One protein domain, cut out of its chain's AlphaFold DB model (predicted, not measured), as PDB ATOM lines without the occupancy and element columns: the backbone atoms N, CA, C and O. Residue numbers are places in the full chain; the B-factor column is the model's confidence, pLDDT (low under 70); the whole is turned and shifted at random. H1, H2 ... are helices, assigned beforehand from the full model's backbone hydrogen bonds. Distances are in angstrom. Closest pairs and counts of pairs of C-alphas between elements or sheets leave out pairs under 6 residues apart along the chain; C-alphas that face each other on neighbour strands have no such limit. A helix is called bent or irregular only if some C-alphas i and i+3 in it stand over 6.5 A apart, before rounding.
ATOM      1  N   ASP A 188      96.151 202.268 159.548       54.91
ATOM      2  CA  ASP A 188      96.002 203.106 160.720       54.91
ATOM      3  C   ASP A 188      97.362 203.200 161.426       54.91
ATOM      4  O   ASP A 188      98.294 202.425 161.168       54.91
ATOM      5  N   ALA A 189      97.510 204.128 162.372       52.84
ATOM      6  CA  ALA A 189      98.728 204.147 163.189       52.84
ATOM      7  C   ALA A 189      98.951 202.808 163.936       52.84
ATOM      8  O   ALA A 189     100.076 202.516 164.333       52.84
ATOM      9  N   ALA A 190      97.898 201.993 164.098       50.69
ATOM     10  CA  ALA A 190      97.958 200.620 164.590       50.69
ATOM     11  C   ALA A 190      98.786 199.697 163.680       50.69
ATOM     12  O   ALA A 190      99.788 199.166 164.140       50.69
ATOM     13  N   GLU A 191      98.453 199.565 162.396       64.88
ATOM     14  CA  GLU A 191      99.108 198.591 161.507       64.88
ATOM     15  C   GLU A 191     100.565 198.988 161.188       64.88
ATOM     16  O   GLU A 191     101.438 198.131 161.070       64.88
ATOM     17  N   ARG A 192     100.890 200.295 161.173       60.62
ATOM     18  CA  ARG A 192     102.298 200.757 161.143       60.62
ATOM     19  C   ARG A 192     103.074 200.462 162.430       60.62
ATOM     20  O   ARG A 192     104.293 200.322 162.362       60.62
ATOM     21  N   ARG A 193     102.414 200.390 163.592       64.12
ATOM     22  CA  ARG A 193     103.041 199.878 164.823       64.12
ATOM     23  C   ARG A 193     103.189 198.364 164.748       64.12
ATOM     24  O   ARG A 193     104.261 197.868 165.052       64.12
ATOM     25  N   GLU A 194     102.173 197.645 164.285       69.94
ATOM     26  CA  GLU A 194     102.179 196.185 164.177       69.94
ATOM     27  C   GLU A 194     103.300 195.668 163.266       69.94
ATOM     28  O   GLU A 194     104.063 194.806 163.690       69.94
ATOM     29  N   VAL A 195     103.514 196.275 162.091       74.44
ATOM     30  CA  VAL A 195     104.679 195.961 161.238       74.44
ATOM     31  C   VAL A 195     105.999 196.213 161.977       74.44
ATOM     32  O   VAL A 195     106.850 195.329 162.001       74.44
ATOM     33  N   LYS A 196     106.154 197.346 162.679       76.00
ATOM     34  CA  LYS A 196     107.351 197.620 163.501       76.00
ATOM     35  C   LYS A 196     107.523 196.643 164.670       76.00
ATOM     36  O   LYS A 196     108.651 196.316 165.035       76.00
ATOM     37  N   HIS A 197     106.432 196.162 165.266       77.44
ATOM     38  CA  HIS A 197     106.478 195.129 166.299       77.44
ATOM     39  C   HIS A 197     106.892 193.780 165.700       77.44
ATOM     40  O   HIS A 197     107.729 193.116 166.297       77.44
ATOM     41  N   LEU A 198     106.414 193.409 164.508       77.75
ATOM     42  CA  LEU A 198     106.841 192.200 163.788       77.75
ATOM     43  C   LEU A 198     108.309 192.282 163.321       77.75
ATOM     44  O   LEU A 198     109.047 191.302 163.415       77.75
ATOM     45  N   GLU A 199     108.787 193.454 162.902       85.44
ATOM     46  CA  GLU A 199     110.211 193.710 162.640       85.44
ATOM     47  C   GLU A 199     111.053 193.562 163.920       85.44
ATOM     48  O   GLU A 199     112.086 192.889 163.906       85.44
ATOM     49  N   LYS A 200     110.595 194.125 165.052       82.56
ATOM     50  CA  LYS A 200     111.253 193.979 166.363       82.56
ATOM     51  C   LYS A 200     111.248 192.518 166.832       82.56
ATOM     52  O   LYS A 200     112.284 192.040 167.283       82.56
ATOM     53  N   ILE A 201     110.132 191.801 166.674       81.44
ATOM     54  CA  ILE A 201     109.990 190.374 166.999       81.44
ATOM     55  C   ILE A 201     110.948 189.552 166.144       81.44
ATOM     56  O   ILE A 201     111.803 188.890 166.710       81.44
ATOM     57  N   THR A 202     110.923 189.655 164.812       80.62
ATOM     58  CA  THR A 202     111.817 188.837 163.969       80.62
ATOM     59  C   THR A 202     113.296 189.226 164.105       80.62
ATOM     60  O   THR A 202     114.176 188.392 163.883       80.62
ATOM     61  N   ARG A 203     113.628 190.470 164.487       86.25
ATOM     62  CA  ARG A 203     114.994 190.830 164.919       86.25
ATOM     63  C   ARG A 203     115.364 190.093 166.207       86.25
ATOM     64  O   ARG A 203     116.462 189.551 166.292       86.25
ATOM     65  N   LEU A 204     114.460 190.060 167.184       79.81
ATOM     66  CA  LEU A 204     114.671 189.377 168.456       79.81
ATOM     67  C   LEU A 204     114.655 187.851 168.312       79.81
ATOM     68  O   LEU A 204     115.437 187.206 168.982       79.81
ATOM     69  N   GLU A 205     113.887 187.259 167.400       79.50
ATOM     70  CA  GLU A 205     113.927 185.822 167.090       79.50
ATOM     71  C   GLU A 205     115.270 185.404 166.482       79.50
ATOM     72  O   GLU A 205     115.806 184.363 166.854       79.50
ATOM     73  N   ARG A 206     115.855 186.232 165.603       81.25
ATOM     74  CA  ARG A 206     117.231 186.032 165.110       81.25
ATOM     75  C   ARG A 206     118.239 186.172 166.250       81.25
ATOM     76  O   ARG A 206     119.035 185.267 166.460       81.25
ATOM     77  N   ALA A 207     118.123 187.229 167.057       76.06
ATOM     78  CA  ALA A 207     118.953 187.396 168.247       76.06
ATOM     79  C   ALA A 207     118.791 186.234 169.245       76.06
ATOM     80  O   ALA A 207     119.775 185.842 169.851       76.06
ATOM     81  N   LEU A 208     117.601 185.629 169.377       68.38
ATOM     82  CA  LEU A 208     117.347 184.415 170.161       68.38
ATOM     83  C   LEU A 208     117.926 183.153 169.496       68.38
ATOM     84  O   LEU A 208     118.345 182.242 170.201       68.38
ATOM     85  N   ALA A 209     117.966 183.062 168.167       70.69
ATOM     86  CA  ALA A 209     118.630 181.964 167.462       70.69
ATOM     87  C   ALA A 209     120.159 182.024 167.636       70.69
ATOM     88  O   ALA A 209     120.804 180.989 167.797       70.69
ATOM     89  N   ASP A 210     120.720 183.231 167.691       64.62
ATOM     90  CA  ASP A 210     122.131 183.464 167.991       64.62
ATOM     91  C   ASP A 210     122.423 183.248 169.485       64.62
ATOM     92  O   ASP A 210     123.307 182.474 169.838       64.62
ATOM     93  N   ALA A 211     121.594 183.796 170.371       55.31
ATOM     94  CA  ALA A 211     121.646 183.607 171.822       55.31
ATOM     95  C   ALA A 211     121.303 182.183 172.298       55.31
ATOM     96  O   ALA A 211     121.550 181.845 173.453       55.31
ATOM     97  N   ARG A 212     120.787 181.295 171.435       52.53
ATOM     98  CA  ARG A 212     120.721 179.845 171.715       52.53
ATOM     99  C   ARG A 212     122.103 179.184 171.755       52.53
ATOM    100  O   ARG A 212     122.200 178.035 172.174       52.53
ATOM    101  N   ARG A 213     123.157 179.905 171.358       57.56
ATOM    102  CA  ARG A 213     124.559 179.567 171.638       57.56
ATOM    103  C   ARG A 213     124.949 179.976 173.071       57.56
ATOM    104  O   ARG A 213     125.613 179.201 173.751       57.56
ATOM    105  N   ASP A 214     124.444 181.124 173.541       62.69
ATOM    106  CA  ASP A 214     124.856 181.831 174.767       62.69
ATOM    107  C   ASP A 214     123.645 182.195 175.659       62.69
ATOM    108  O   ASP A 214     123.250 183.360 175.796       62.69
ATOM    109  N   GLY A 215     123.021 181.171 176.257       59.66
ATOM    110  CA  GLY A 215     121.646 181.200 176.790       59.66
ATOM    111  C   GLY A 215     121.296 182.245 177.864       59.66
ATOM    112  O   GLY A 215     120.117 182.470 178.140       59.66
ATOM    113  N   GLU A 216     122.274 182.926 178.455       68.75
ATOM    114  CA  GLU A 216     122.051 184.049 179.377       68.75
ATOM    115  C   GLU A 216     121.460 185.278 178.660       68.75
ATOM    116  O   GLU A 216     120.610 185.991 179.200       68.75
ATOM    117  N   THR A 217     121.850 185.494 177.401       69.12
ATOM    118  CA  THR A 217     121.348 186.605 176.577       69.12
ATOM    119  C   THR A 217     119.882 186.415 176.162       69.12
ATOM    120  O   THR A 217     119.161 187.405 176.013       69.12
ATOM    121  N   LEU A 218     119.384 185.167 176.116       59.16
ATOM    122  CA  LEU A 218     117.957 184.849 175.932       59.16
ATOM    123  C   LEU A 218     117.084 185.436 177.045       59.16
ATOM    124  O   LEU A 218     116.005 185.956 176.768       59.16
ATOM    125  N   ARG A 219     117.544 185.348 178.302       72.00
ATOM    126  CA  ARG A 219     116.789 185.811 179.478       72.00
ATOM    127  C   ARG A 219     116.610 187.329 179.417       72.00
ATOM    128  O   ARG A 219     115.479 187.805 179.381       72.00
ATOM    129  N   ARG A 220     117.714 188.062 179.218       76.00
ATOM    130  CA  ARG A 220     117.709 189.525 179.015       76.00
ATOM    131  C   ARG A 220     116.783 189.958 177.868       76.00
ATOM    132  O   ARG A 220     116.006 190.895 178.027       76.00
ATOM    133  N   ALA A 221     116.820 189.262 176.728       72.81
ATOM    134  CA  ALA A 221     115.950 189.560 175.587       72.81
ATOM    135  C   ALA A 221     114.456 189.304 175.881       72.81
ATOM    136  O   ALA A 221     113.599 190.067 175.431       72.81
ATOM    137  N   ALA A 222     114.136 188.260 176.653       76.56
ATOM    138  CA  ALA A 222     112.770 187.949 177.063       76.56
ATOM    139  C   ALA A 222     112.199 188.986 178.047       76.56
ATOM    140  O   ALA A 222     111.014 189.305 177.966       76.56
ATOM    141  N   ASP A 223     113.017 189.543 178.939       80.38
ATOM    142  CA  ASP A 223     112.568 190.547 179.910       80.38
ATOM    143  C   ASP A 223     112.295 191.913 179.250       80.38
ATOM    144  O   ASP A 223     111.224 192.483 179.454       80.38
ATOM    145  N   VAL A 224     113.159 192.359 178.328       85.50
ATOM    146  CA  VAL A 224     112.909 193.549 177.479       85.50
ATOM    147  C   VAL A 224     111.646 193.387 176.610       85.50
ATOM    148  O   VAL A 224     110.938 194.357 176.311       85.50
ATOM    149  N   LEU A 225     111.316 192.155 176.201       74.94
ATOM    150  CA  LEU A 225     110.055 191.862 175.515       74.94
ATOM    151  C   LEU A 225     108.841 192.030 176.436       74.94
ATOM    152  O   LEU A 225     107.892 192.700 176.027       74.94
ATOM    153  N   LYS A 226     108.875 191.486 177.663       85.12
ATOM    154  CA  LYS A 226     107.802 191.664 178.662       85.12
ATOM    155  C   LYS A 226     107.554 193.144 178.944       85.12
ATOM    156  O   LYS A 226     106.416 193.589 178.855       85.12
ATOM    157  N   GLU A 227     108.611 193.907 179.208       87.31
ATOM    158  CA  GLU A 227     108.512 195.333 179.531       87.31
ATOM    159  C   GLU A 227     107.843 196.130 178.399       87.31
ATOM    160  O   GLU A 227     106.880 196.858 178.643       87.31
ATOM    161  N   SER A 228     108.255 195.915 177.141       84.50
ATOM    162  CA  SER A 228     107.622 196.591 175.994       84.50
ATOM    163  C   SER A 228     106.201 196.091 175.670       84.50
ATOM    164  O   SER A 228     105.380 196.843 175.137       84.50
ATOM    165  N   LEU A 229     105.849 194.855 176.043       85.56
ATOM    166  CA  LEU A 229     104.460 194.387 176.004       85.56
ATOM    167  C   LEU A 229     103.613 195.102 177.069       85.56
ATOM    168  O   LEU A 229     102.528 195.592 176.766       85.56
ATOM    169  N   GLU A 230     104.109 195.230 178.298       87.94
ATOM    170  CA  GLU A 230     103.414 195.982 179.343       87.94
ATOM    171  C   GLU A 230     103.289 197.475 179.007       87.94
ATOM    172  O   GLU A 230     102.251 198.073 179.282       87.94
ATOM    173  N   GLU A 231     104.302 198.080 178.381       84.62
ATOM    174  CA  GLU A 231     104.263 199.453 177.866       84.62
ATOM    175  C   GLU A 231     103.118 199.643 176.860       84.62
ATOM    176  O   GLU A 231     102.238 200.474 177.087       84.62
ATOM    177  N   THR A 232     103.032 198.813 175.815       78.25
ATOM    178  CA  THR A 232     101.916 198.887 174.846       78.25
ATOM    179  C   THR A 232     100.551 198.588 175.485       78.25
ATOM    180  O   THR A 232      99.534 199.178 175.099       78.25
ATOM    181  N   LEU A 233     100.491 197.749 176.527       84.50
ATOM    182  CA  LEU A 233      99.278 197.536 177.329       84.50
ATOM    183  C   LEU A 233      98.927 198.741 178.222       84.50
ATOM    184  O   LEU A 233      97.743 198.986 178.464       84.50
ATOM    185  N   ARG A 234      99.905 199.525 178.696       83.56
ATOM    186  CA  ARG A 234      99.679 200.817 179.373       83.56
ATOM    187  C   ARG A 234      99.169 201.850 178.363       83.56
ATOM    188  O   ARG A 234      98.117 202.447 178.594       83.56
ATOM    189  N   GLU A 235      99.831 202.000 177.214       77.50
ATOM    190  CA  GLU A 235      99.422 202.922 176.146       77.50
ATOM    191  C   GLU A 235      97.979 202.674 175.690       77.50
ATOM    192  O   GLU A 235      97.152 203.588 175.724       77.50
ATOM    193  N   THR A 236      97.643 201.435 175.318       72.75
ATOM    194  CA  THR A 236      96.301 201.069 174.832       72.75
ATOM    195  C   THR A 236      95.211 201.319 175.878       72.75
ATOM    196  O   THR A 236      94.139 201.817 175.523       72.75
ATOM    197  N   LYS A 237      95.490 201.099 177.173       80.44
ATOM    198  CA  LYS A 237      94.599 201.505 178.276       80.44
ATOM    199  C   LYS A 237      94.403 203.028 178.322       80.44
ATOM    200  O   LYS A 237      93.260 203.478 178.413       80.44
ATOM    201  N   THR A 238      95.460 203.840 178.190       76.50
ATOM    202  CA  THR A 238      95.302 205.314 178.161       76.50
ATOM    203  C   THR A 238      94.529 205.799 176.932       76.50
ATOM    204  O   THR A 238      93.698 206.701 177.050       76.50
ATOM    205  N   LEU A 239      94.731 205.180 175.763       69.94
ATOM    206  CA  LEU A 239      93.997 205.498 174.535       69.94
ATOM    207  C   LEU A 239      92.512 205.136 174.659       69.94
ATOM    208  O   LEU A 239      91.659 205.942 174.284       69.94
ATOM    209  N   ALA A 240      92.186 203.990 175.264       71.12
ATOM    210  CA  ALA A 240      90.807 203.617 175.575       71.12
ATOM    211  C   ALA A 240      90.142 204.620 176.537       71.12
ATOM    212  O   ALA A 240      89.005 205.035 176.299       71.12
ATOM    213  N   SER A 241      90.849 205.078 177.576       74.50
ATOM    214  CA  SER A 241      90.354 206.117 178.490       74.50
ATOM    215  C   SER A 241      90.167 207.475 177.799       74.50
ATOM    216  O   SER A 241      89.130 208.110 177.982       74.50
ATOM    217  N   ARG A 242      91.099 207.900 176.933       70.12
ATOM    218  CA  ARG A 242      90.958 209.121 176.111       70.12
ATOM    219  C   ARG A 242      89.769 209.032 175.149       70.12
ATOM    220  O   ARG A 242      89.038 210.007 174.996       70.12
ATOM    221  N   HIS A 243      89.526 207.866 174.546       75.75
ATOM    222  CA  HIS A 243      88.355 207.624 173.698       75.75
ATOM    223  C   HIS A 243      87.041 207.668 174.500       75.75
ATOM    224  O   HIS A 243      86.066 208.263 174.045       75.75
ATOM    225  N   ARG A 244      87.013 207.108 175.722       72.31
ATOM    226  CA  ARG A 244      85.872 207.256 176.648       72.31
ATOM    227  C   ARG A 244      85.627 208.729 176.997       72.31
ATOM    228  O   ARG A 244      84.490 209.171 176.854       72.31
ATOM    229  N   LYS A 245      86.674 209.494 177.349       80.62
ATOM    230  CA  LYS A 245      86.568 210.932 177.667       80.62
ATOM    231  C   LYS A 245      85.983 211.725 176.493       80.62
ATOM    232  O   LYS A 245      84.947 212.359 176.670       80.62
ATOM    233  N   ARG A 246      86.538 211.569 175.285       73.50
ATOM    234  CA  ARG A 246      86.025 212.215 174.059       73.50
ATOM    235  C   ARG A 246      84.577 211.845 173.745       73.50
ATOM    236  O   ARG A 246      83.826 212.686 173.261       73.50
ATOM    237  N   LYS A 247      84.158 210.610 174.041       77.75
ATOM    238  CA  LYS A 247      82.758 210.192 173.890       77.75
ATOM    239  C   LYS A 247      81.831 210.904 174.887       77.75
ATOM    240  O   LYS A 247      80.747 211.307 174.487       77.75
ATOM    241  N   SER A 248      82.245 211.083 176.145       70.50
ATOM    242  CA  SER A 248      81.478 211.859 177.139       70.50
ATOM    243  C   SER A 248      81.519 213.373 176.910       70.50
ATOM    244  O   SER A 248      80.543 214.049 177.199       70.50
ATOM    245  N   GLU A 249      82.616 213.910 176.370       70.75
ATOM    246  CA  GLU A 249      82.726 215.325 175.987       70.75
ATOM    247  C   GLU A 249      81.804 215.627 174.803       70.75
ATOM    248  O   GLU A 249      81.021 216.570 174.868       70.75
TER     249      GLU A 249
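AT A GLANCE: This is residues 188 to 249 of the 332 residues of the protein "Hypothetical protein" of Micromonas pusilla (UniProt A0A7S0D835). A long helical hairpin: the helix H1 leads to a tight turn, and the longer helix H2 folds back from it, the two making a narrow V that is closed at the turn and opens toward the free ends. Residues 230 to 249 of H2 stick out alone, as do residues 188 to 196 at the other free end. The printed part has 62 residues with two named helices, H1 then H2, and no named strand; its class is all helix. It is only just extended, close to loose, with a radius of gyration of the C-alphas of 16.0 A, and it spans 55 by 20 by 6 A, a rod in outline.

HOW THE PARTS SIT: H1, residues 189 to 211, and H2, residues 216 to 249, form a helical hairpin. They run opposite ways at a shallow tilt of 11 degrees. They touch, with 6 pairs of C-alphas within 8 A, through residues 204 to 211 of H1 and 217 to 221 of H2 alone. Their closest C-alphas, those of Ala 211 and Thr 217, are 5.6 A apart, while their centres are 16.0 A apart. Of the O i to N i+4 pairs, 18 of 19 in H1 and 29 of 30 in H2 are within hydrogen-bond range.

IN THESE COORDINATES: H1 begins with C-alpha 189 at (98.728, 204.147, 163.189) and measures 32.0 A from first to last C-alpha. H2 begins with C-alpha 216 at (122.051, 184.049, 179.377), measures 50.4 A, and ends with C-alpha 249 at (82.726, 215.325, 175.987). Neither helix is bent.

THE WHOLE: The two C-alphas farthest apart, those of Arg 213 and Glu 249, are 55.2 A apart. The printed part has no cut, and the link from H1 to H2, 4 residues, is tight. The mean pLDDT of the printed part is 73.5; it is under 70 at residues 188 to 194, 208, 210 to 218 and 239.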